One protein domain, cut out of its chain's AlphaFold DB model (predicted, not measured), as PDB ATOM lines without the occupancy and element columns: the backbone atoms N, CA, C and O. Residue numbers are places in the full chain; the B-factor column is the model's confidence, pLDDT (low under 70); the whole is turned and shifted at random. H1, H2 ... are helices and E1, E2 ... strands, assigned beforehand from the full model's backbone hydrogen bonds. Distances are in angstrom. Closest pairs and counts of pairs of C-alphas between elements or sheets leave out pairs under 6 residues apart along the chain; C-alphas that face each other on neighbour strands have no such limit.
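What this domain is: This is residues 5 to 168 of the 170 residues of an uncharacterized protein of Cereibacter sphaeroides (strain ATCC 17025 / ATH 2.4.3) (UniProt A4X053). Two small sheet-and-helix lobes follow each other along the longest axis: a three-stranded sheet, E1 E2 E3, with H3 over one face, and a four-stranded sheet, E6 E5 E4 E7, with H5 over one face. The short helices H1 and H2 lie at the first lobe's far end, and the sheets meet only loosely, at E1 with E4 and E3 with E6. The printed part has 164 residues, with five named helices and seven named strands in the order H1 H2 E1 E2 E3 H3 H4 E4 E5 E6 H5 E7; the first sheet is antiparallel, the second mixed. The class is mixed, helices and strands, with under half of the residues in named elements. The whole is compact, with a radius of gyration of the C-alphas of 16.3 A, yet elongated, spanning 51 by 31 by 27 A.

Where its parts are: H1, residues 5 to 9, begins at C-alpha 5 (127.238, 2.897, -53.213), and H2 is residues 12 to 15. E1, residues 18 to 21, E2, residues 30 to 35, 16.4 A, and E3, residues 48 to 53, 15.8 A, come next. H3, residues 56 to 66, is 15.4 A long, and H4 is residues 83 to 87. E4, residues 102 to 107, is 16.7 A, E5, residues 116 to 122, 19.9 A, and E6, residues 134 to 139, 16.9 A. H5, residues 142 to 158, is 24.4 A, and E7, residues 165 to 167, ends at C-alpha 167 (100.467, -8.624, -25.762).

How they stand to each other: E4 E5 E6 and E1 E2 E3 are meanders, each strand the antiparallel neighbour of the one before. N 119 and O 105 of E5 and E4 are 2.8 A apart, N 137 and O 118 of E6 and E5 2.9 A. E7 is parallel to E4, with N 106 and O 166 at 2.9 A. E6, H5 and E7 form a split strand-helix-strand unit, two strands running the same way with E5 and E4 between them, its crossover right-handed. H5 is over E5 and E4 at a height over the sheet of 9.9 A, along the strands, in two layers, a helix on one face of a sheet. The closest C-alphas of E1 and E4, Tyr 21 and Tyr 107, are 6.5 A apart; E3 and E6 are near each other. In the other sheet, N 21 and O 31 of E1 and E2 are 2.8 A apart, N 32 and O 51 of E2 and E3 3.0 A. H3 is over E2, and only just over E3 with 3 of its C-alphas, at a height of 8.9 A, again two layers. H3 and H4 touch, the C-alphas of Val 62 and Pro 83 closest at 5.1 A; H4 and H2 only graze this sheet. H1 and H2 are close but not clearly touching, the C-alphas of Leu 7 and Trp 15 closest at 6.6 A. Each O i to N i+4 pair is within hydrogen-bond range in H1, H3 and H5, 0 of 1 in H4, which has 2 of 2 O i to N i+3 pairs; H2 is too short for an i+4 pair.

The domain as a whole: The two C-alphas farthest apart, Asp 5 and Gly 160, are 51.8 A apart. The printed part has no cut. The links E2 to E3, H3 to H4, H4 to E4 and E5 to E6 are long. The mean pLDDT of the printed part is 87.0, and residues 42 to 46, 93 to 100 and 160 to 168 are under 70.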
ATOM      1  N   ASP A   5     126.600   4.121 -52.712       85.75
ATOM      2  CA  ASP A   5     127.238   2.897 -53.213       85.75
ATOM      3  C   ASP A   5     127.001   1.688 -52.283       85.75
ATOM      4  O   ASP A   5     126.588   0.616 -52.729       85.75
ATOM      5  N   HIS A   6     127.120   1.897 -50.966       85.81
ATOM      6  CA  HIS A   6     126.853   0.860 -49.968       85.81
ATOM      7  C   HIS A   6     125.398   0.355 -50.014       85.81
ATOM      8  O   HIS A   6     125.174  -0.845 -49.889       85.81
ATOM      9  N   LEU A   7     124.413   1.234 -50.246       86.19
ATOM     10  CA  LEU A   7     122.997   0.842 -50.350       86.19
ATOM     11  C   LEU A   7     122.705  -0.097 -51.533       86.19
ATOM     12  O   LEU A   7     121.817  -0.941 -51.435       86.19
ATOM     13  N   PHE A   8     123.405   0.079 -52.655       87.75
ATOM     14  CA  PHE A   8     123.106  -0.625 -53.906       87.75
ATOM     15  C   PHE A   8     123.874  -1.944 -54.025       87.75
ATOM     16  O   PHE A   8     123.382  -2.878 -54.652       87.75
ATOM     17  N   ASN A   9     125.055  -2.029 -53.409       91.88
ATOM     18  CA  ASN A   9     125.977  -3.141 -53.632       91.88
ATOM     19  C   ASN A   9     126.158  -4.060 -52.420       91.88
ATOM     20  O   ASN A   9     126.599  -5.195 -52.588       91.88
ATOM     21  N   ALA A  10     125.818  -3.614 -51.208       94.62
ATOM     22  CA  ALA A  10     125.967  -4.437 -50.012       94.62
ATOM     23  C   ALA A  10     124.654  -5.109 -49.585       94.62
ATOM     24  O   ALA A  10     123.568  -4.595 -49.887       94.62
ATOM     25  N   PRO A  11     124.739  -6.240 -48.852       96.94
ATOM     26  CA  PRO A  11     123.589  -6.880 -48.231       96.94
ATOM     27  C   PRO A  11     122.684  -5.895 -47.503       96.94
ATOM     28  O   PRO A  11     123.171  -5.052 -46.756       96.94
ATOM     29  N   ILE A  12     121.365  -6.029 -47.655       96.06
ATOM     30  CA  ILE A  12     120.402  -5.104 -47.041       96.06
ATOM     31  C   ILE A  12     120.648  -4.937 -45.533       96.06
ATOM     32  O   ILE A  12     120.624  -3.819 -45.014       96.06
ATOM     33  N   ARG A  13     120.955  -6.031 -44.822       95.94
ATOM     34  CA  ARG A  13     121.229  -5.987 -43.375       95.94
ATOM     35  C   ARG A  13     122.455  -5.173 -42.974       95.94
ATOM     36  O   ARG A  13     122.535  -4.773 -41.814       95.94
ATOM     37  N   SER A  14     123.415  -4.942 -43.873       95.31
ATOM     38  CA  SER A  14     124.627  -4.188 -43.533       95.31
ATOM     39  C   SER A  14     124.355  -2.691 -43.381       95.31
ATOM     40  O   SER A  14     125.112  -1.989 -42.710       95.31
ATOM     41  N   TRP A  15     123.275  -2.189 -43.986       93.81
ATOM     42  CA  TRP A  15     122.915  -0.773 -43.957       93.81
ATOM     43  C   TRP A  15     121.529  -0.494 -43.380       93.81
ATOM     44  O   TRP A  15     121.318   0.609 -42.881       93.81
ATOM     45  N   MET A  16     120.610  -1.460 -43.379       95.06
ATOM     46  CA  MET A  16     119.319  -1.373 -42.699       95.06
ATOM     47  C   MET A  16     119.314  -2.328 -41.502       95.06
ATOM     48  O   MET A  16     119.162  -3.534 -41.696       95.06
ATOM     49  N   PRO A  17     119.457  -1.821 -40.260       95.06
ATOM     50  CA  PRO A  17     119.309  -2.642 -39.065       95.06
ATOM     51  C   PRO A  17     117.974  -3.386 -39.077       95.06
ATOM     52  O   PRO A  17     116.943  -2.768 -39.346       95.06
ATOM     53  N   ILE A  18     117.998  -4.686 -38.769       97.06
ATOM     54  CA  ILE A  18     116.831  -5.576 -38.803       97.06
ATOM     55  C   ILE A  18     116.526  -6.102 -37.402       97.06
ATOM     56  O   ILE A  18     117.438  -6.481 -36.666       97.06
ATOM     57  N   ALA A  19     115.244  -6.193 -37.068       96.94
ATOM     58  CA  ALA A  19     114.750  -6.914 -35.907       96.94
ATOM     59  C   ALA A  19     113.610  -7.860 -36.296       96.94
ATOM     60  O   ALA A  19     112.917  -7.643 -37.289       96.94
ATOM     61  N   VAL A  20     113.420  -8.910 -35.497       97.31
ATOM     62  CA  VAL A  20     112.303  -9.850 -35.640       97.31
ATOM     63  C   VAL A  20     111.425  -9.737 -34.402       97.31
ATOM     64  O   VAL A  20     111.860 -10.071 -33.301       97.31
ATOM     65  N   TYR A  21     110.194  -9.284 -34.600       96.00
ATOM     66  CA  TYR A  21     109.127  -9.330 -33.611       96.00
ATOM     67  C   TYR A  21     108.471 -10.700 -33.722       96.00
ATOM     68  O   TYR A  21     107.779 -10.986 -34.700       96.00
ATOM     69  N   LYS A  22     108.772 -11.576 -32.761       93.62
ATOM     70  CA  LYS A  22     108.264 -12.946 -32.783       93.62
ATOM     71  C   LYS A  22     106.801 -12.990 -32.359       93.62
ATOM     72  O   LYS A  22     106.424 -12.357 -31.373       93.62
ATOM     73  N   ALA A  23     106.013 -13.782 -33.072       90.19
ATOM     74  CA  ALA A  23     104.694 -14.194 -32.633       90.19
ATOM     75  C   ALA A  23     104.782 -14.905 -31.273       90.19
ATOM     76  O   ALA A  23     105.707 -15.678 -31.013       90.19
ATOM     77  N   TYR A  24     103.804 -14.641 -30.412       86.62
ATOM     78  CA  TYR A  24     103.692 -15.234 -29.074       86.62
ATOM     79  C   TYR A  24     102.363 -15.976 -28.867       86.62
ATOM     80  O   TYR A  24     102.173 -16.602 -27.827       86.62
ATOM     81  N   LEU A  25     101.467 -15.961 -29.861       84.06
ATOM     82  CA  LEU A  25     100.289 -16.825 -29.934       84.06
ATOM     83  C   LEU A  25     100.289 -17.616 -31.251       84.06
ATOM     84  O   LEU A  25     100.858 -17.152 -32.246       84.06
ATOM     85  N   PRO A  26      99.628 -18.788 -31.291       81.12
ATOM     86  CA  PRO A  26      99.357 -19.486 -32.542       81.12
ATOM     87  C   PRO A  26      98.653 -18.577 -33.556       81.12
ATOM     88  O   PRO A  26      97.821 -17.750 -33.185       81.12
ATOM     89  N   ASN A  27      98.966 -18.751 -34.841       79.12
ATOM     90  CA  ASN A  27      98.374 -18.011 -35.967       79.12
ATOM     91  C   ASN A  27      98.630 -16.491 -35.973       79.12
ATOM     92  O   ASN A  27      98.081 -15.786 -36.821       79.12
ATOM     93  N   MET A  28      99.470 -15.973 -35.072       86.94
ATOM     94  CA  MET A  28     100.026 -14.629 -35.204       86.94
ATOM     95  C   MET A  28     101.233 -14.648 -36.150       86.94
ATOM     96  O   MET A  28     102.038 -15.579 -36.081       86.94
ATOM     97  N   PRO A  29     101.388 -13.634 -37.018       92.25
ATOM     98  CA  PRO A  29     102.553 -13.545 -37.881       92.25
ATOM     99  C   PRO A  29     103.793 -13.117 -37.092       92.25
ATOM    100  O   PRO A  29     103.716 -12.314 -36.167       92.25
ATOM    101  N   ASP A  30     104.965 -13.579 -37.508       95.06
ATOM    102  CA  ASP A  30     106.195 -12.876 -37.158       95.06
ATOM    103  C   ASP A  30     106.269 -11.579 -37.975       95.06
ATOM    104  O   ASP A  30     105.879 -11.545 -39.143       95.06
ATOM    105  N   VAL A  31     106.833 -10.515 -37.408       96.81
ATOM    106  CA  VAL A  31     107.103  -9.286 -38.165       96.81
ATOM    107  C   VAL A  31     108.599  -9.040 -38.216       96.81
ATOM    108  O   VAL A  31     109.249  -8.770 -37.206       96.81
ATOM    109  N   VAL A  32     109.166  -9.118 -39.418       98.19
ATOM    110  CA  VAL A  32     110.525  -8.634 -39.665       98.19
ATOM    111  C   VAL A  32     110.429  -7.135 -39.911       98.19
ATOM    112  O   VAL A  32     109.632  -6.691 -40.733       98.19
ATOM    113  N   MET A  33     111.227  -6.343 -39.204       97.44
ATOM    114  CA  MET A  33     111.224  -4.890 -39.331       97.44
ATOM    115  C   MET A  33     112.635  -4.381 -39.604       97.44
ATOM    116  O   MET A  33     113.590  -4.776 -38.937       97.44
ATOM    117  N   GLY A  34     112.760  -3.489 -40.580       96.31
ATOM    118  CA  GLY A  34     113.986  -2.792 -40.932       96.31
ATOM    119  C   GLY A  34     113.917  -1.309 -40.586       96.31
ATOM    120  O   GLY A  34     112.915  -0.645 -40.849       96.31
ATOM    121  N   LYS A  35     114.997  -0.775 -40.012       94.19
ATOM    122  CA  LYS A  35     115.152   0.657 -39.743       94.19
ATOM    123  C   LYS A  35     115.737   1.355 -40.965       94.19
ATOM    124  O   LYS A  35     116.944   1.289 -41.197       94.19
ATOM    125  N   VAL A  36     114.885   2.021 -41.736       91.12
ATOM    126  CA  VAL A  36     115.277   2.681 -42.985       91.12
ATOM    127  C   VAL A  36     116.298   3.791 -42.683       91.12
ATOM    128  O   VAL A  36     116.045   4.637 -41.817       91.12
ATOM    129  N   PRO A  37     117.473   3.803 -43.345       88.00
ATOM    130  CA  PRO A  37     118.455   4.867 -43.170       88.00
ATOM    131  C   PRO A  37     117.899   6.228 -43.583       88.00
ATOM    132  O   PRO A  37     117.196   6.331 -44.583       88.00
ATOM    133  N   ALA A  38     118.309   7.290 -42.885       83.94
ATOM    134  CA  ALA A  38     117.850   8.655 -43.167       83.94
ATOM    135  C   ALA A  38     118.084   9.090 -44.627       83.94
ATOM    136  O   ALA A  38     117.265   9.808 -45.185       83.94
ATOM    137  N   LEU A  39     119.156   8.595 -45.264       81.06
ATOM    138  CA  LEU A  39     119.465   8.823 -46.683       81.06
ATOM    139  C   LEU A  39     118.349   8.342 -47.636       81.06
ATOM    140  O   LEU A  39     118.239   8.844 -48.748       81.06
ATOM    141  N   MET A  40     117.546   7.361 -47.218       78.38
ATOM    142  CA  MET A  40     116.445   6.788 -48.000       78.38
ATOM    143  C   MET A  40     115.072   7.338 -47.605       78.38
ATOM    144  O   MET A  40     114.104   7.152 -48.343       78.38
ATOM    145  N   SER A  41     114.961   8.003 -46.455       70.00
ATOM    146  CA  SER A  41     113.711   8.591 -45.978       70.00
ATOM    147  C   SER A  41     113.426   9.889 -46.746       70.00
ATOM    148  O   SER A  41     113.613  10.985 -46.230       70.00
ATOM    149  N   GLY A  42     112.982   9.769 -48.002       60.59
ATOM    150  CA  GLY A  42     112.596  10.906 -48.854       60.59
ATOM    151  C   GLY A  42     111.373  11.687 -48.349       60.59
ATOM    152  O   GLY A  42     111.105  12.781 -48.834       60.59
ATOM    153  N   ALA A  43     110.656  11.149 -47.358       56.03
ATOM    154  CA  ALA A  43     109.594  11.829 -46.629       56.03
ATOM    155  C   ALA A  43     109.819  11.699 -45.108       56.03
ATOM    156  O   ALA A  43     110.214  10.619 -44.639       56.03
ATOM    157  N   PRO A  44     109.536  12.751 -44.315       49.31
ATOM    158  CA  PRO A  44     109.477  12.646 -42.861       49.31
ATOM    159  C   PRO A  44     108.470  11.555 -42.469       49.31
ATOM    160  O   PRO A  44     107.295  11.656 -42.798       49.31
ATOM    161  N   GLY A  45     108.925  10.495 -41.795       55.34
ATOM    162  CA  GLY A  45     108.047   9.439 -41.263       55.34
ATOM    163  C   GLY A  45     108.319   8.018 -41.769       55.34
ATOM    164  O   GLY A  45     108.023   7.070 -41.047       55.34
ATOM    165  N   LEU A  46     108.981   7.835 -42.919       66.62
ATOM    166  CA  LEU A  46     109.404   6.509 -43.412       66.62
ATOM    167  C   LEU A  46     110.663   6.022 -42.677       66.62
ATOM    168  O   LEU A  46     111.758   5.954 -43.239       66.62
ATOM    169  N   ARG A  47     110.518   5.747 -41.378       86.31
ATOM    170  CA  ARG A  47     111.603   5.267 -40.506       86.31
ATOM    171  C   ARG A  47     111.697   3.743 -40.466       86.31
ATOM    172  O   ARG A  47     112.757   3.204 -40.146       86.31
ATOM    173  N   TRP A  48     110.601   3.062 -40.778       92.50
ATOM    174  CA  TRP A  48     110.464   1.620 -40.636       92.50
ATOM    175  C   TRP A  48     109.923   1.014 -41.924       92.50
ATOM    176  O   TRP A  48     109.069   1.606 -42.582       92.50
ATOM    177  N   LYS A  49     110.429  -0.166 -42.268       93.69
ATOM    178  CA  LYS A  49     109.866  -1.051 -43.286       93.69
ATOM    179  C   LYS A  49     109.560  -2.386 -42.627       93.69
ATOM    180  O   LYS A  49     110.375  -2.872 -41.845       93.69
ATOM    181  N   THR A  50     108.418  -2.970 -42.936       95.56
ATOM    182  CA  THR A  50     107.949  -4.229 -42.358       95.56
ATOM    183  C   THR A  50     107.825  -5.304 -43.427       95.56
ATOM    184  O   THR A  50     107.606  -5.025 -44.605       95.56
ATOM    185  N   TRP A  51     107.962  -6.550 -42.984       97.38
ATOM    186  CA  TRP A  51     107.566  -7.750 -43.704       97.38
ATOM    187  C   TRP A  51     106.800  -8.640 -42.731       97.38
ATOM    188  O   TRP A  51     107.375  -9.197 -41.790       97.38
ATOM    189  N   ILE A  52     105.492  -8.742 -42.945       96.12
ATOM    190  CA  ILE A  52     104.585  -9.536 -42.115       96.12
ATOM    191  C   ILE A  52     104.606 -10.972 -42.641       96.12
ATOM    192  O   ILE A  52     104.224 -11.224 -43.784       96.12
ATOM    193  N   CYS A  53     105.097 -11.891 -41.815       95.81
ATOM    194  CA  CYS A  53     105.365 -13.282 -42.164       95.81
ATOM    195  C   CYS A  53     104.377 -14.184 -41.417       95.81
ATOM    196  O   CYS A  53     104.526 -14.411 -40.218       95.81
ATOM    197  N   GLU A  54     103.374 -14.710 -42.114       93.00
ATOM    198  CA  GLU A  54     102.364 -15.605 -41.530       93.00
ATOM    199  C   GLU A  54     102.917 -17.014 -41.300       93.00
ATOM    200  O   GLU A  54     102.396 -17.768 -40.483       93.00
ATOM    201  N   THR A  55     104.001 -17.369 -41.995       92.50
ATOM    202  CA  THR A  55     104.683 -18.650 -41.816       92.50
ATOM    203  C   THR A  55     106.158 -18.482 -41.468       92.50
ATOM    204  O   THR A  55     106.826 -17.505 -41.824       92.50
ATOM    205  N   ARG A  56     106.710 -19.512 -40.819       93.38
ATOM    206  CA  ARG A  56     108.152 -19.624 -40.571       93.38
ATOM    207  C   ARG A  56     108.963 -19.585 -41.868       93.38
ATOM    208  O   ARG A  56     110.041 -18.994 -41.882       93.38
ATOM    209  N   GLU A  57     108.455 -20.207 -42.930       95.25
ATOM    210  CA  GLU A  57     109.114 -20.244 -44.237       95.25
ATOM    211  C   GLU A  57     109.210 -18.844 -44.857       95.25
ATOM    212  O   GLU A  57     110.288 -18.445 -45.296       95.25
ATOM    213  N   GLU A  58     108.126 -18.061 -44.828       96.62
ATOM    214  CA  GLU A  58     108.144 -16.662 -45.277       96.62
ATOM    215  C   GLU A  58     109.193 -15.855 -44.508       96.62
ATOM    216  O   GLU A  58     110.023 -15.185 -45.126       96.62
ATOM    217  N   ARG A  59     109.232 -15.988 -43.174       97.12
ATOM    218  CA  ARG A  59     110.240 -15.314 -42.342       97.12
ATOM    219  C   ARG A  59     111.655 -15.704 -42.755       97.12
ATOM    220  O   ARG A  59     112.505 -14.836 -42.931       97.12
ATOM    221  N   GLU A  60     111.936 -16.996 -42.891       97.81
ATOM    222  CA  GLU A  60     113.262 -17.477 -43.291       97.81
ATOM    223  C   GLU A  60     113.650 -16.985 -44.693       97.81
ATOM    224  O   GLU A  60     114.800 -16.607 -44.915       97.81
ATOM    225  N   ASN A  61     112.694 -16.909 -45.618       97.75
ATOM    226  CA  ASN A  61     112.919 -16.389 -46.962       97.75
ATOM    227  C   ASN A  61     113.179 -14.878 -46.968       97.75
ATOM    228  O   ASN A  61     114.125 -14.444 -47.624       97.75
ATOM    229  N   VAL A  62     112.426 -14.085 -46.197       98.25
ATOM    230  CA  VAL A  62     112.712 -12.653 -45.993       98.25
ATOM    231  C   VAL A  62     114.129 -12.483 -45.456       98.25
ATOM    232  O   VAL A  62     114.931 -11.753 -46.033       98.25
ATOM    233  N   LEU A  63     114.472 -13.209 -44.390       98.12
ATOM    234  CA  LEU A  63     115.785 -13.144 -43.754       98.12
ATOM    235  C   LEU A  63     116.921 -13.473 -44.737       98.12
ATOM    236  O   LEU A  63     117.906 -12.736 -44.759       98.12
ATOM    237  N   LYS A  64     116.760 -14.497 -45.586       97.88
ATOM    238  CA  LYS A  64     117.720 -14.842 -46.652       97.88
ATOM    239  C   LYS A  64     117.846 -13.755 -47.721       97.88
ATOM    240  O   LYS A  64     118.934 -13.552 -48.252       97.88
ATOM    241  N   GLN A  65     116.751 -13.086 -48.090       97.81
ATOM    242  CA  GLN A  65     116.794 -11.988 -49.066       97.81
ATOM    243  C   GLN A  65     117.475 -10.745 -48.489       97.81
ATOM    244  O   GLN A  65     118.182 -10.046 -49.207       97.81
ATOM    245  N   LEU A  66     117.317 -10.493 -47.188       97.69
ATOM    246  CA  LEU A  66     117.975  -9.377 -46.510       97.69
ATOM    247  C   LEU A  66     119.507  -9.532 -46.446       97.69
ATOM    248  O   LEU A  66     120.217  -8.534 -46.332       97.69
ATOM    249  N   ASP A  67     120.021 -10.757 -46.563       97.50
ATOM    250  CA  ASP A  67     121.462 -11.050 -46.612       97.50
ATOM    251  C   ASP A  67     122.067 -10.864 -48.018       97.50
ATOM    252  O   ASP A  67     123.249 -11.126 -48.238       97.50
ATOM    253  N   LYS A  68     121.275 -10.372 -48.978       96.69
ATOM    254  CA  LYS A  68     121.694 -10.049 -50.345       96.69
ATOM    255  C   LYS A  68     121.531  -8.552 -50.615       96.69
ATOM    256  O   LYS A  68     120.751  -7.894 -49.921       96.69
ATOM    257  N   PRO A  69     122.247  -7.988 -51.602       95.81
ATOM    258  CA  PRO A  69     121.963  -6.640 -52.080       95.81
ATOM    259  C   PRO A  69     120.520  -6.522 -52.580       95.81
ATOM    260  O   PRO A  69     119.972  -7.470 -53.149       95.81
ATOM    261  N   CYS A  70     119.897  -5.361 -52.369       94.25
ATOM    262  CA  CYS A  70     118.561  -5.116 -52.906       94.25
ATOM    263  C   CYS A  70     118.650  -4.987 -54.434       94.25
ATOM    264  O   CYS A  70     119.495  -4.226 -54.913       94.25
ATOM    265  N   PRO A  71     117.802  -5.684 -55.213       94.19
ATOM    266  CA  PRO A  71     117.771  -5.510 -56.659       94.19
ATOM    267  C   PRO A  71     117.561  -4.048 -57.047       94.19
ATOM    268  O   PRO A  71     116.868  -3.304 -56.356       94.19
ATOM    269  N   VAL A  72     118.133  -3.649 -58.179       93.06
ATOM    270  CA  VAL A  72     118.024  -2.284 -58.694       93.06
ATOM    271  C   VAL A  72     117.254  -2.325 -60.003       93.06
ATOM    272  O   VAL A  72     117.655  -3.001 -60.948       93.06
ATOM    273  N   THR A  73     116.161  -1.572 -60.072       91.88
ATOM    274  CA  THR A  73     115.354  -1.412 -61.283       91.88
ATOM    275  C   THR A  73     115.277   0.080 -61.591       91.88
ATOM    276  O   THR A  73     114.915   0.871 -60.725       91.88
ATOM    277  N   GLN A  74     115.655   0.481 -62.810       91.25
ATOM    278  CA  GLN A  74     115.636   1.889 -63.249       91.25
ATOM    279  C   GLN A  74     116.395   2.850 -62.303       91.25
ATOM    280  O   GLN A  74     115.987   3.987 -62.085       91.25
ATOM    281  N   GLY A  75     117.509   2.391 -61.722       87.19
ATOM    282  CA  GLY A  75     118.348   3.205 -60.834       87.19
ATOM    283  C   GLY A  75     117.812   3.389 -59.408       87.19
ATOM    284  O   GLY A  75     118.415   4.135 -58.635       87.19
ATOM    285  N   ALA A  76     116.728   2.701 -59.037       89.12
ATOM    286  CA  ALA A  76     116.163   2.698 -57.691       89.12
ATOM    287  C   ALA A  76     116.171   1.289 -57.081       89.12
ATOM    288  O   ALA A  76     116.101   0.287 -57.796       89.12
ATOM    289  N   LEU A  77     116.242   1.220 -55.748       91.12
ATOM    290  CA  LEU A  77     116.126  -0.037 -55.008       91.12
ATOM    291  C   LEU A  77     114.714  -0.608 -55.186       91.12
ATOM    292  O   LEU A  77     113.722   0.065 -54.909       91.12
ATOM    293  N   ASP A  78     114.628  -1.856 -55.625       93.25
ATOM    294  CA  ASP A  78     113.388  -2.547 -55.955       93.25
ATOM    295  C   ASP A  78     113.118  -3.673 -54.957       93.25
ATOM    296  O   ASP A  78     113.371  -4.858 -55.199       93.25
ATOM    297  N   PHE A  79     112.562  -3.291 -53.807       93.06
ATOM    298  CA  PHE A  79     112.225  -4.237 -52.746       93.06
ATOM    299  C   PHE A  79     111.192  -5.286 -53.180       93.06
ATOM    300  O   PHE A  79     111.218  -6.394 -52.641       93.06
ATOM    301  N   ARG A  80     110.367  -4.996 -54.203       93.56
ATOM    302  CA  ARG A  80     109.380  -5.933 -54.778       93.56
ATOM    303  C   ARG A  80     110.037  -7.163 -55.384       93.56
ATOM    304  O   ARG A  80     109.497  -8.258 -55.275       93.56
ATOM    305  N   ARG A  81     111.211  -6.992 -55.997       92.00
ATOM    306  CA  ARG A  81     112.029  -8.094 -56.531       92.00
ATOM    307  C   ARG A  81     112.995  -8.666 -55.491       92.00
ATOM    308  O   ARG A  81     113.623  -9.687 -55.750       92.00
ATOM    309  N   GLY A  82     113.123  -8.004 -54.342       93.00
ATOM    310  CA  GLY A  82     113.924  -8.425 -53.197       93.00
ATOM    311  C   GLY A  82     113.054  -9.011 -52.076       93.00
ATOM    312  O   GLY A  82     112.253  -9.911 -52.337       93.00
ATOM    313  N   PRO A  83     113.198  -8.546 -50.821       95.62
ATOM    314  CA  PRO A  83     112.563  -9.180 -49.665       95.62
ATOM    315  C   PRO A  83     111.028  -9.119 -49.671       95.62
ATOM    316  O   PRO A  83     110.405 -10.007 -49.096       95.62
ATOM    317  N   ASP A  84     110.399  -8.159 -50.360       95.75
ATOM    318  CA  ASP A  84     108.929  -8.090 -50.428       95.75
ATOM    319  C   ASP A  84     108.349  -9.283 -51.211       95.75
ATOM    320  O   ASP A  84     107.229  -9.711 -50.943       95.75
ATOM    321  N   SER A  85     109.123  -9.882 -52.130       94.31
ATOM    322  CA  SER A  85     108.694 -11.069 -52.889       94.31
ATOM    323  C   SER A  85     108.407 -12.279 -51.996       94.31
ATOM    324  O   SER A  85     107.520 -13.075 -52.305       94.31
ATOM    325  N   ALA A  86     109.105 -12.394 -50.861       94.56
ATOM    326  CA  ALA A  86     108.911 -13.479 -49.904       94.56
ATOM    327  C   ALA A  86     107.564 -13.384 -49.170       94.56
ATOM    328  O   ALA A  86     107.097 -14.384 -48.637       94.56
ATOM    329  N   VAL A  87     106.932 -12.205 -49.178       93.88
ATOM    330  CA  VAL A  87     105.642 -11.933 -48.533       93.88
ATOM    331  C   VAL A  87     104.608 -11.366 -49.514       93.88
ATOM    332  O   VAL A  87     103.651 -10.723 -49.094       93.88
ATOM    333  N   ALA A  88     104.768 -11.616 -50.816       90.56
ATOM    334  CA  ALA A  88     103.906 -11.046 -51.855       90.56
ATOM    335  C   ALA A  88     102.504 -11.675 -51.931       90.56
ATOM    336  O   ALA A  88     101.610 -11.120 -52.572       90.56
ATOM    337  N   ARG A  89     102.302 -12.848 -51.318       89.06
ATOM    338  CA  ARG A  89     100.984 -13.488 -51.274       89.06
ATOM    339  C   ARG A  89     100.045 -12.677 -50.386       89.06
ATOM    340  O   ARG A  89     100.462 -12.104 -49.382       89.06
ATOM    341  N   LYS A  90      98.762 -12.655 -50.757       86.00
ATOM    342  CA  LYS A  90      97.715 -12.093 -49.901       86.00
ATOM    343  C   LYS A  90      97.718 -12.820 -48.564       86.00
ATOM    344  O   LYS A  90      97.917 -14.034 -48.526       86.00
ATOM    345  N   ALA A  91      97.466 -12.073 -47.500       85.25
ATOM    346  CA  ALA A  91      97.403 -12.637 -46.169       85.25
ATOM    347  C   ALA A  91      96.242 -13.639 -46.054       85.25
ATOM    348  O   ALA A  91      95.103 -13.323 -46.427       85.25
ATOM    349  N   SER A  92      96.521 -14.833 -45.524       78.50
ATOM    350  CA  SER A  92      95.472 -15.776 -45.099       78.50
ATOM    351  C   SER A  92      94.759 -15.292 -43.835       78.50
ATOM    352  O   SER A  92      93.597 -15.619 -43.610       78.50
ATOM    353  N   GLY A  93      95.430 -14.430 -43.076       66.62
ATOM    354  CA  GLY A  93      94.934 -13.707 -41.932       66.62
ATOM    355  C   GLY A  93      95.409 -14.259 -40.596       66.62
ATOM    356  O   GLY A  93      95.689 -15.445 -40.438       66.62
ATOM    357  N   MET A  94      95.450 -13.360 -39.614       68.81
ATOM    358  CA  MET A  94      95.657 -13.701 -38.217       68.81
ATOM    359  C   MET A  94      94.321 -14.190 -37.649       68.81
ATOM    360  O   MET A  94      93.457 -13.388 -37.308       68.81
ATOM    361  N   ALA A  95      94.129 -15.504 -37.550       59.44
ATOM    362  CA  ALA A  95      92.928 -16.081 -36.948       59.44
ATOM    363  C   ALA A  95      93.005 -16.045 -35.409       59.44
ATOM    364  O   ALA A  95      92.918 -17.087 -34.764       59.44
ATOM    365  N   LEU A  96      93.193 -14.858 -34.813       60.78
ATOM    366  CA  LEU A  96      92.952 -14.700 -33.371       60.78
ATOM    367  C   LEU A  96      91.457 -14.895 -33.091       60.78
ATOM    368  O   LEU A  96      91.103 -15.639 -32.180       60.78
ATOM    369  N   ARG A  97      90.604 -14.284 -33.929       63.31
ATOM    370  CA  ARG A  97      89.152 -14.493 -34.016       63.31
ATOM    371  C   ARG A  97      88.645 -14.135 -35.421       63.31
ATOM    372  O   ARG A  97      88.512 -12.953 -35.723       63.31
ATOM    373  N   PRO A  98      88.404 -15.117 -36.310       60.41
ATOM    374  CA  PRO A  98      87.939 -14.866 -37.680       60.41
ATOM    375  C   PRO A  98      86.600 -14.115 -37.775       60.41
ATOM    376  O   PRO A  98      86.295 -13.528 -38.807       60.41
ATOM    377  N   ASP A  99      85.809 -14.169 -36.704       65.19
ATOM    378  CA  ASP A  99      84.515 -13.517 -36.504       65.19
ATOM    379  C   ASP A  99      84.630 -12.076 -35.979       65.19
ATOM    380  O   ASP A  99      83.722 -11.270 -36.185       65.19
ATOM    381  N   ALA A 100      85.753 -11.718 -35.350       62.44
ATOM    382  CA  ALA A 100      86.033 -10.356 -34.919       62.44
ATOM    383  C   ALA A 100      86.526  -9.549 -36.127       62.44
ATOM    384  O   ALA A 100      87.652  -9.731 -36.591       62.44
ATOM    385  N   GLY A 101      85.683  -8.660 -36.660       72.69
ATOM    386  CA  GLY A 101      85.962  -7.906 -37.891       72.69
ATOM    387  C   GLY A 101      87.345  -7.234 -37.946       72.69
ATOM    388  O   GLY A 101      87.921  -7.124 -39.032       72.69
ATOM    389  N   ILE A 102      87.905  -6.845 -36.792       80.44
ATOM    390  CA  ILE A 102      89.281  -6.355 -36.638       80.44
ATOM    391  C   ILE A 102      89.934  -7.036 -35.426       80.44
ATOM    392  O   ILE A 102      89.333  -7.137 -34.364       80.44
ATOM    393  N   SER A 103      91.190  -7.461 -35.561       83.81
ATOM    394  CA  SER A 103      92.015  -7.958 -34.448       83.81
ATOM    395  C   SER A 103      93.271  -7.107 -34.274       83.81
ATOM    396  O   SER A 103      93.832  -6.634 -35.263       83.81
ATOM    397  N   VAL A 104      93.738  -6.938 -33.033       87.06
ATOM    398  CA  VAL A 104      94.909  -6.111 -32.712       87.06
ATOM    399  C   VAL A 104      95.965  -6.932 -31.972       87.06
ATOM    400  O   VAL A 104      95.741  -7.511 -30.914       87.06
ATOM    401  N   ALA A 105      97.172  -6.959 -32.516       89.00
ATOM    402  CA  ALA A 105      98.324  -7.588 -31.895       89.00
ATOM    403  C   ALA A 105      99.341  -6.529 -31.479       89.00
ATOM    404  O   ALA A 105      99.729  -5.679 -32.279       89.00
ATOM    405  N   VAL A 106      99.807  -6.602 -30.234       92.69
ATOM    406  CA  VAL A 106     100.842  -5.713 -29.708       92.69
ATOM    407  C   VAL A 106     102.119  -6.510 -29.490       92.69
ATOM    408  O   VAL A 106     102.119  -7.512 -28.775       92.69
ATOM    409  N   TYR A 107     103.219  -6.051 -30.080       93.50
ATOM    410  CA  TYR A 107     104.539  -6.634 -29.880       93.50
ATOM    411  C   TYR A 107     105.438  -5.666 -29.115       93.50
ATOM    412  O   TYR A 107     105.590  -4.497 -29.495       93.50
ATOM    413  N   ALA A 108     106.077  -6.177 -28.064       93.50
ATOM    414  CA  ALA A 108     107.137  -5.464 -27.372       93.50
ATOM    415  C   ALA A 108     108.369  -5.275 -28.277       93.50
ATOM    416  O   ALA A 108     108.638  -6.114 -29.147       93.50
ATOM    417  N   PRO A 109     109.150  -4.196 -28.081       94.44
ATOM    418  CA  PRO A 109     110.428  -4.028 -28.748       94.44
ATOM    419  C   PRO A 109     111.348  -5.221 -28.460       94.44
ATOM    420  O   PRO A 109     111.578  -5.535 -27.292       94.44
ATOM    421  N   PRO A 110     111.958  -5.844 -29.480       91.75
ATOM    422  CA  PRO A 110     112.853  -6.977 -29.267       91.75
ATOM    423  C   PRO A 110     114.167  -6.565 -28.587       91.75
ATOM    424  O   PRO A 110     114.861  -7.406 -28.024       91.75
ATOM    425  N   PHE A 111     114.542  -5.282 -28.658       91.81
ATOM    426  CA  PHE A 111     115.685  -4.710 -27.947       91.81
ATOM    427  C   PHE A 111     115.577  -3.180 -27.837       91.81
ATOM    428  O   PHE A 111     114.764  -2.530 -28.498       91.81
ATOM    429  N   LYS A 112     116.414  -2.582 -26.979       92.00
ATOM    430  CA  LYS A 112     116.426  -1.136 -26.710       92.00
ATOM    431  C   LYS A 112     116.601  -0.322 -27.999       92.00
ATOM    432  O   LYS A 112     117.473  -0.601 -28.819       92.00
ATOM    433  N   GLY A 113     115.801   0.736 -28.143       91.50
ATOM    434  CA  GLY A 113     115.848   1.645 -29.295       91.50
ATOM    435  C   GLY A 113     114.967   1.234 -30.480       91.50
ATOM    436  O   GLY A 113     114.955   1.951 -31.487       91.50
ATOM    437  N   TRP A 114     114.223   0.134 -30.346       95.00
ATOM    438  CA  TRP A 114     113.172  -0.290 -31.272       95.00
ATOM    439  C   TRP A 114     111.785   0.088 -30.750       95.00
ATOM    440  O   TRP A 114     111.618   0.267 -29.541       95.00
ATOM    441  N   PRO A 115     110.804   0.285 -31.642       95.62
ATOM    442  CA  PRO A 115     109.469   0.688 -31.241       95.62
ATOM    443  C   PRO A 115     108.650  -0.503 -30.738       95.62
ATOM    444  O   PRO A 115     108.903  -1.654 -31.088       95.62
ATOM    445  N   TRP A 116     107.622  -0.211 -29.955       95.69
ATOM    446  CA  TRP A 116     106.459  -1.079 -29.843       95.69
ATOM    447  C   TRP A 116     105.748  -1.122 -31.189       95.69
ATOM    448  O   TRP A 116     105.667  -0.093 -31.866       95.69
ATOM    449  N   LEU A 117     105.224  -2.284 -31.558       95.56
ATOM    450  CA  LEU A 117     104.500  -2.480 -32.807       95.56
ATOM    451  C   LEU A 117     103.052  -2.853 -32.500       95.56
ATOM    452  O   LEU A 117     102.802  -3.843 -31.817       95.56
ATOM    453  N   VAL A 118     102.118  -2.070 -33.030       93.94
ATOM    454  CA  VAL A 118     100.704  -2.436 -33.119       93.94
ATOM    455  C   VAL A 118     100.465  -2.953 -34.526       93.94
ATOM    456  O   VAL A 118     100.739  -2.250 -35.493       93.94
ATOM    457  N   LEU A 119      99.970  -4.177 -34.636       92.69
ATOM    458  CA  LEU A 119      99.570  -4.798 -35.888       92.69
ATOM    459  C   LEU A 119      98.057  -4.991 -35.860       92.69
ATOM    460  O   LEU A 119      97.538  -5.744 -35.037       92.69
ATOM    461  N   LEU A 120      97.357  -4.317 -36.763       90.25
ATOM    462  CA  LEU A 120      95.929  -4.485 -36.969       90.25
ATOM    463  C   LEU A 120      95.709  -5.454 -38.120       90.25
ATOM    464  O   LEU A 120      96.358  -5.357 -39.161       90.25
ATOM    465  N   TRP A 121      94.765  -6.364 -37.943       88.62
ATOM    466  CA  TRP A 121      94.310  -7.286 -38.969       88.62
ATOM    467  C   TRP A 121      92.823  -7.079 -39.235       88.62
ATOM    468  O   TRP A 121      92.045  -6.967 -38.292       88.62
ATOM    469  N   SER A 122      92.438  -7.076 -40.510       85.88
ATOM    470  CA  SER A 122      91.044  -7.020 -40.951       85.88
ATOM    471  C   SER A 122      90.568  -8.369 -41.499       85.88
ATOM    472  O   SER A 122      91.205  -8.971 -42.381       85.88
ATOM    473  N   ALA A 123      89.390  -8.804 -41.043       81.69
ATOM    474  CA  ALA A 123      88.694  -9.978 -41.570       81.69
ATOM    475  C   ALA A 123      88.289  -9.810 -43.043       81.69
ATOM    476  O   ALA A 123      88.214 -10.791 -43.791       81.69
ATOM    477  N   HIS A 124      88.135  -8.567 -43.501       83.25
ATOM    478  CA  HIS A 124      87.852  -8.239 -44.894       83.25
ATOM    479  C   HIS A 124      89.080  -7.617 -45.567       83.25
ATOM    480  O   HIS A 124      89.613  -6.628 -45.053       83.25
ATOM    481  N   PRO A 125      89.539  -8.160 -46.710       85.56
ATOM    482  CA  PRO A 125      90.610  -7.545 -47.473       85.56
ATOM    483  C   PRO A 125      90.256  -6.112 -47.886       85.56
ATOM    484  O   PRO A 125      89.140  -5.869 -48.348       85.56
ATOM    485  N   ALA A 126      91.199  -5.183 -47.766       85.50
ATOM    486  CA  ALA A 126      91.019  -3.790 -48.154       85.50
ATOM    487  C   ALA A 126      92.233  -3.271 -48.949       85.50
ATOM    488  O   ALA A 126      93.377  -3.497 -48.541       85.50
ATOM    489  N   PRO A 127      92.010  -2.554 -50.070       85.88
ATOM    490  CA  PRO A 127      93.088  -1.909 -50.811       85.88
ATOM    491  C   PRO A 127      93.878  -0.936 -49.930       85.88
ATOM    492  O   PRO A 127      93.299  -0.182 -49.151       85.88
ATOM    493  N   GLY A 128      95.202  -0.931 -50.081       85.44
ATOM    494  CA  GLY A 128      96.097  -0.052 -49.320       85.44
ATOM    495  C   GLY A 128      96.583  -0.630 -47.988       85.44
ATOM    496  O   GLY A 128      97.490  -0.056 -47.392       85.44
ATOM    497  N   LEU A 129      96.050  -1.775 -47.552       90.25
ATOM    498  CA  LEU A 129      96.612  -2.547 -46.444       90.25
ATOM    499  C   LEU A 129      97.781  -3.423 -46.913       90.25
ATOM    500  O   LEU A 129      97.789  -3.934 -48.037       90.25
ATOM    501  N   GLU A 130      98.754  -3.663 -46.034       90.50
ATOM    502  CA  GLU A 130      99.810  -4.640 -46.292       90.50
ATOM    503  C   GLU A 130      99.206  -6.037 -46.443       90.50
ATOM    504  O   GLU A 130      98.392  -6.486 -45.628       90.50
ATOM    505  N   ARG A 131      99.597  -6.724 -47.524       91.75
ATOM    506  CA  ARG A 131      99.047  -8.033 -47.912       91.75
ATOM    507  C   ARG A 131      97.507  -8.049 -47.936       91.75
ATOM    508  O   ARG A 131      96.895  -9.071 -47.626       91.75
ATOM    509  N   ASP A 132      96.903  -6.911 -48.282       91.06
ATOM    510  CA  ASP A 132      95.465  -6.626 -48.311       91.06
ATOM    511  C   ASP A 132      94.735  -6.711 -46.959       91.06
ATOM    512  O   ASP A 132      93.523  -6.531 -46.929       91.06
ATOM    513  N   ARG A 133      95.407  -6.988 -45.834       90.69
ATOM    514  CA  ARG A 133      94.718  -7.231 -44.546       90.69
ATOM    515  C   ARG A 133      95.326  -6.545 -43.340       90.69
ATOM    516  O   ARG A 133      94.648  -6.459 -42.317       90.69
ATOM    517  N   TYR A 134      96.572  -6.103 -43.431       92.38
ATOM    518  CA  TYR A 134      97.297  -5.577 -42.291       92.38
ATOM    519  C   TYR A 134      97.503  -4.069 -42.370       92.38
ATOM    520  O   TYR A 134      97.928  -3.531 -43.389       92.38
ATOM    521  N   ALA A 135      97.265  -3.401 -41.250       92.75
ATOM    522  CA  ALA A 135      97.812  -2.082 -40.970       92.75
ATOM    523  C   ALA A 135      98.751  -2.196 -39.773       92.75
ATOM    524  O   ALA A 135      98.612  -3.102 -38.950       92.75
ATOM    525  N   TRP A 136      99.708  -1.287 -39.656       93.62
ATOM    526  CA  TRP A 136     100.605  -1.285 -38.514       93.62
ATOM    527  C   TRP A 136     101.014   0.121 -38.115       93.62
ATOM    528  O   TRP A 136     101.110   1.026 -38.941       93.62
ATOM    529  N   GLU A 137     101.290   0.273 -36.825       94.44
ATOM    530  CA  GLU A 137     101.744   1.516 -36.219       94.44
ATOM    531  C   GLU A 137     102.885   1.242 -35.238       94.44
ATOM    532  O   GLU A 137     102.968   0.181 -34.615       94.44
ATOM    533  N   THR A 138     103.791   2.210 -35.095       94.81
ATOM    534  CA  THR A 138     104.973   2.079 -34.233       94.81
ATOM    535  C   THR A 138     105.021   3.161 -33.170       94.81
ATOM    536  O   THR A 138     104.896   4.343 -33.485       94.81
ATOM    537  N   PHE A 139     105.327   2.779 -31.931       94.81
ATOM    538  CA  PHE A 139     105.411   3.701 -30.800       94.81
ATOM    539  C   PHE A 139     106.757   3.567 -30.095       94.81
ATOM    540  O   PHE A 139     107.122   2.505 -29.607       94.81
ATOM    541  N   MET A 140     107.511   4.663 -29.979       94.19
ATOM    542  CA  MET A 140     108.820   4.629 -29.304       94.19
ATOM    543  C   MET A 140     108.722   4.454 -27.781       94.19
ATOM    544  O   MET A 140     109.736   4.216 -27.132       94.19
ATOM    545  N   THR A 141     107.527   4.599 -27.199       93.75
ATOM    546  CA  THR A 141     107.297   4.452 -25.756       93.75
ATOM    547  C   THR A 141     106.021   3.667 -25.498       93.75
ATOM    548  O   THR A 141     105.033   3.829 -26.217       93.75
ATOM    549  N   GLU A 142     106.022   2.885 -24.423       92.44
ATOM    550  CA  GLU A 142     104.852   2.131 -23.963       92.44
ATOM    551  C   GLU A 142     103.692   3.063 -23.574       92.44
ATOM    552  O   GLU A 142     102.530   2.800 -23.865       92.44
ATOM    553  N   LYS A 143     103.996   4.235 -22.999       94.00
ATOM    554  CA  LYS A 143     102.983   5.245 -22.662       94.00
ATOM    555  C   LYS A 143     102.214   5.740 -23.892       94.00
ATOM    556  O   LYS A 143     101.001   5.934 -23.806       94.00
ATOM    557  N   ALA A 144     102.908   5.981 -25.010       94.12
ATOM    558  CA  ALA A 144     102.275   6.408 -26.258       94.12
ATOM    559  C   ALA A 144     101.427   5.285 -26.869       94.12
ATOM    560  O   ALA A 144     100.286   5.535 -27.246       94.12
ATOM    561  N   LEU A 145     101.943   4.051 -26.855       93.62
ATOM    562  CA  LEU A 145     101.194   2.851 -27.229       93.62
ATOM    563  C   LEU A 145      99.887   2.734 -26.430       93.62
ATOM    564  O   LEU A 145      98.812   2.655 -27.011       93.62
ATOM    565  N   HIS A 146      99.949   2.772 -25.096       90.50
ATOM    566  CA  HIS A 146      98.761   2.625 -24.249       90.50
ATOM    567  C   HIS A 146      97.745   3.753 -24.440       90.50
ATOM    568  O   HIS A 146      96.549   3.533 -24.268       90.50
ATOM    569  N   ARG A 147      98.194   4.969 -24.776       93.56
ATOM    570  CA  ARG A 147      97.278   6.055 -25.150       93.56
ATOM    571  C   ARG A 147      96.523   5.702 -26.428       93.56
ATOM    572  O   ARG A 147      95.300   5.741 -26.416       93.56
ATOM    573  N   HIS A 148      97.249   5.296 -27.461       91.75
ATOM    574  CA  HIS A 148      96.671   4.928 -28.743       91.75
ATOM    575  C   HIS A 148      95.712   3.729 -28.637       91.75
ATOM    576  O   HIS A 148      94.616   3.771 -29.180       91.75
ATOM    577  N   LEU A 149      96.054   2.694 -27.860       88.94
ATOM    578  CA  LEU A 149      95.161   1.546 -27.648       88.94
ATOM    579  C   LEU A 149      93.846   1.935 -26.953       88.94
ATOM    580  O   LEU A 149      92.797   1.385 -27.281       88.94
ATOM    581  N   ARG A 150      93.877   2.901 -26.023       88.25
ATOM    582  CA  ARG A 150      92.649   3.438 -25.410       88.25
ATOM    583  C   ARG A 150      91.795   4.198 -26.420       88.25
ATOM    584  O   ARG A 150      90.581   4.029 -26.416       88.25
ATOM    585  N   GLU A 151      92.416   4.999 -27.282       88.62
ATOM    586  CA  GLU A 151      91.723   5.718 -28.361       88.62
ATOM    587  C   GLU A 151      91.083   4.733 -29.355       88.62
ATOM    588  O   GLU A 151      89.895   4.847 -29.650       88.62
ATOM    589  N   LEU A 152      91.825   3.704 -29.782       86.12
ATOM    590  CA  LEU A 152      91.314   2.616 -30.626       86.12
ATOM    591  C   LEU A 152      90.133   1.883 -29.982       86.12
ATOM    592  O   LEU A 152      89.125   1.650 -30.643       86.12
ATOM    593  N   SER A 153      90.241   1.525 -28.701       81.38
ATOM    594  CA  SER A 153      89.166   0.837 -27.979       81.38
ATOM    595  C   SER A 153      87.912   1.707 -27.851       81.38
ATOM    596  O   SER A 153      86.804   1.186 -27.992       81.38
ATOM    597  N   GLY A 154      88.073   3.018 -27.636       80.12
ATOM    598  CA  GLY A 154      86.969   3.980 -27.628       80.12
ATOM    599  C   GLY A 154      86.247   4.029 -28.975       80.12
ATOM    600  O   GLY A 154      85.043   3.790 -29.038       80.12
ATOM    601  N   LEU A 155      87.001   4.214 -30.063       79.12
ATOM    602  CA  LEU A 155      86.466   4.240 -31.430       79.12
ATOM    603  C   LEU A 155      85.791   2.922 -31.830       79.12
ATOM    604  O   LEU A 155      84.779   2.928 -32.531       79.12
ATOM    605  N   ALA A 156      86.346   1.788 -31.406       77.06
ATOM    606  CA  ALA A 156      85.762   0.480 -31.672       77.06
ATOM    607  C   ALA A 156      84.424   0.310 -30.944       77.06
ATOM    608  O   ALA A 156      83.446  -0.104 -31.564       77.06
ATOM    609  N   SER A 157      84.357   0.730 -29.677       73.06
ATOM    610  CA  SER A 157      83.130   0.686 -28.873       73.06
ATOM    611  C   SER A 157      82.020   1.540 -29.493       73.06
ATOM    612  O   SER A 157      80.896   1.067 -29.643       73.06
ATOM    613  N   GLU A 158      82.341   2.757 -29.942       72.56
ATOM    614  CA  GLU A 158      81.401   3.647 -30.646       72.56
ATOM    615  C   GLU A 158      80.854   3.042 -31.950       72.56
ATOM    616  O   GLU A 158      79.746   3.367 -32.375       72.56
ATOM    617  N   ARG A 159      81.617   2.148 -32.586       70.38
ATOM    618  CA  ARG A 159      81.268   1.491 -33.854       70.38
ATOM    619  C   ARG A 159      80.746   0.063 -33.685       70.38
ATOM    620  O   ARG A 159      80.577  -0.630 -34.686       70.38
ATOM    621  N   GLY A 160      80.521  -0.398 -32.451       61.62
ATOM    622  CA  GLY A 160      80.082  -1.770 -32.168       61.62
ATOM    623  C   GLY A 160      81.096  -2.845 -32.581       61.62
ATOM    624  O   GLY A 160      80.708  -3.974 -32.868       61.62
ATOM    625  N   CYS A 161      82.381  -2.495 -32.655       62.94
ATOM    626  CA  CYS A 161      83.481  -3.402 -32.969       62.94
ATOM    627  C   CYS A 161      84.213  -3.818 -31.683       62.94
ATOM    628  O   CYS A 161      84.413  -3.006 -30.782       62.94
ATOM    629  N   GLU A 162      84.674  -5.067 -31.616       64.62
ATOM    630  CA  GLU A 162      85.520  -5.551 -30.521       64.62
ATOM    631  C   GLU A 162      87.001  -5.400 -30.900       64.62
ATOM    632  O   GLU A 162      87.416  -5.820 -31.978       64.62
ATOM    633  N   VAL A 163      87.809  -4.808 -30.013       64.75
ATOM    634  CA  VAL A 163      89.276  -4.818 -30.132       64.75
ATOM    635  C   VAL A 163      89.815  -5.896 -29.212       64.75
ATOM    636  O   VAL A 163      89.802  -5.757 -27.990       64.75
ATOM    637  N   ILE A 164      90.337  -6.957 -29.810       64.62
ATOM    638  CA  ILE A 164      91.043  -8.008 -29.085       64.62
ATOM    639  C   ILE A 164      92.516  -7.647 -29.128       64.62
ATOM    640  O   ILE A 164      93.104  -7.676 -30.207       64.62
ATOM    641  N   ALA A 165      93.079  -7.280 -27.977       64.75
ATOM    642  CA  ALA A 165      94.494  -6.982 -27.828       64.75
ATOM    643  C   ALA A 165      95.214  -8.184 -27.211       64.75
ATOM    644  O   ALA A 165      94.963  -8.550 -26.064       64.75
ATOM    645  N   ALA A 166      96.133  -8.772 -27.966       64.50
ATOM    646  CA  ALA A 166      97.133  -9.674 -27.417       64.50
ATOM    647  C   ALA A 166      98.419  -8.877 -27.139       64.50
ATOM    648  O   ALA A 166      98.734  -7.942 -27.883       64.50
ATOM    649  N   THR A 167      99.159  -9.220 -26.080       64.56
ATOM    650  CA  THR A 167     100.467  -8.624 -25.762       64.56
ATOM    651  C   THR A 167     101.518  -9.715 -25.591       64.56
ATOM    652  O   THR A 167     101.252 -10.768 -25.011       64.56
ATOM    653  N   SER A 168     102.733  -9.475 -26.088       65.06
ATOM    654  CA  SER A 168     103.870 -10.350 -25.791       65.06
ATOM    655  C   SER A 168     104.193 -10.246 -24.299       65.06
ATOM    656  O   SER A 168     104.598  -9.173 -23.846       65.06
TER     657      SER A 168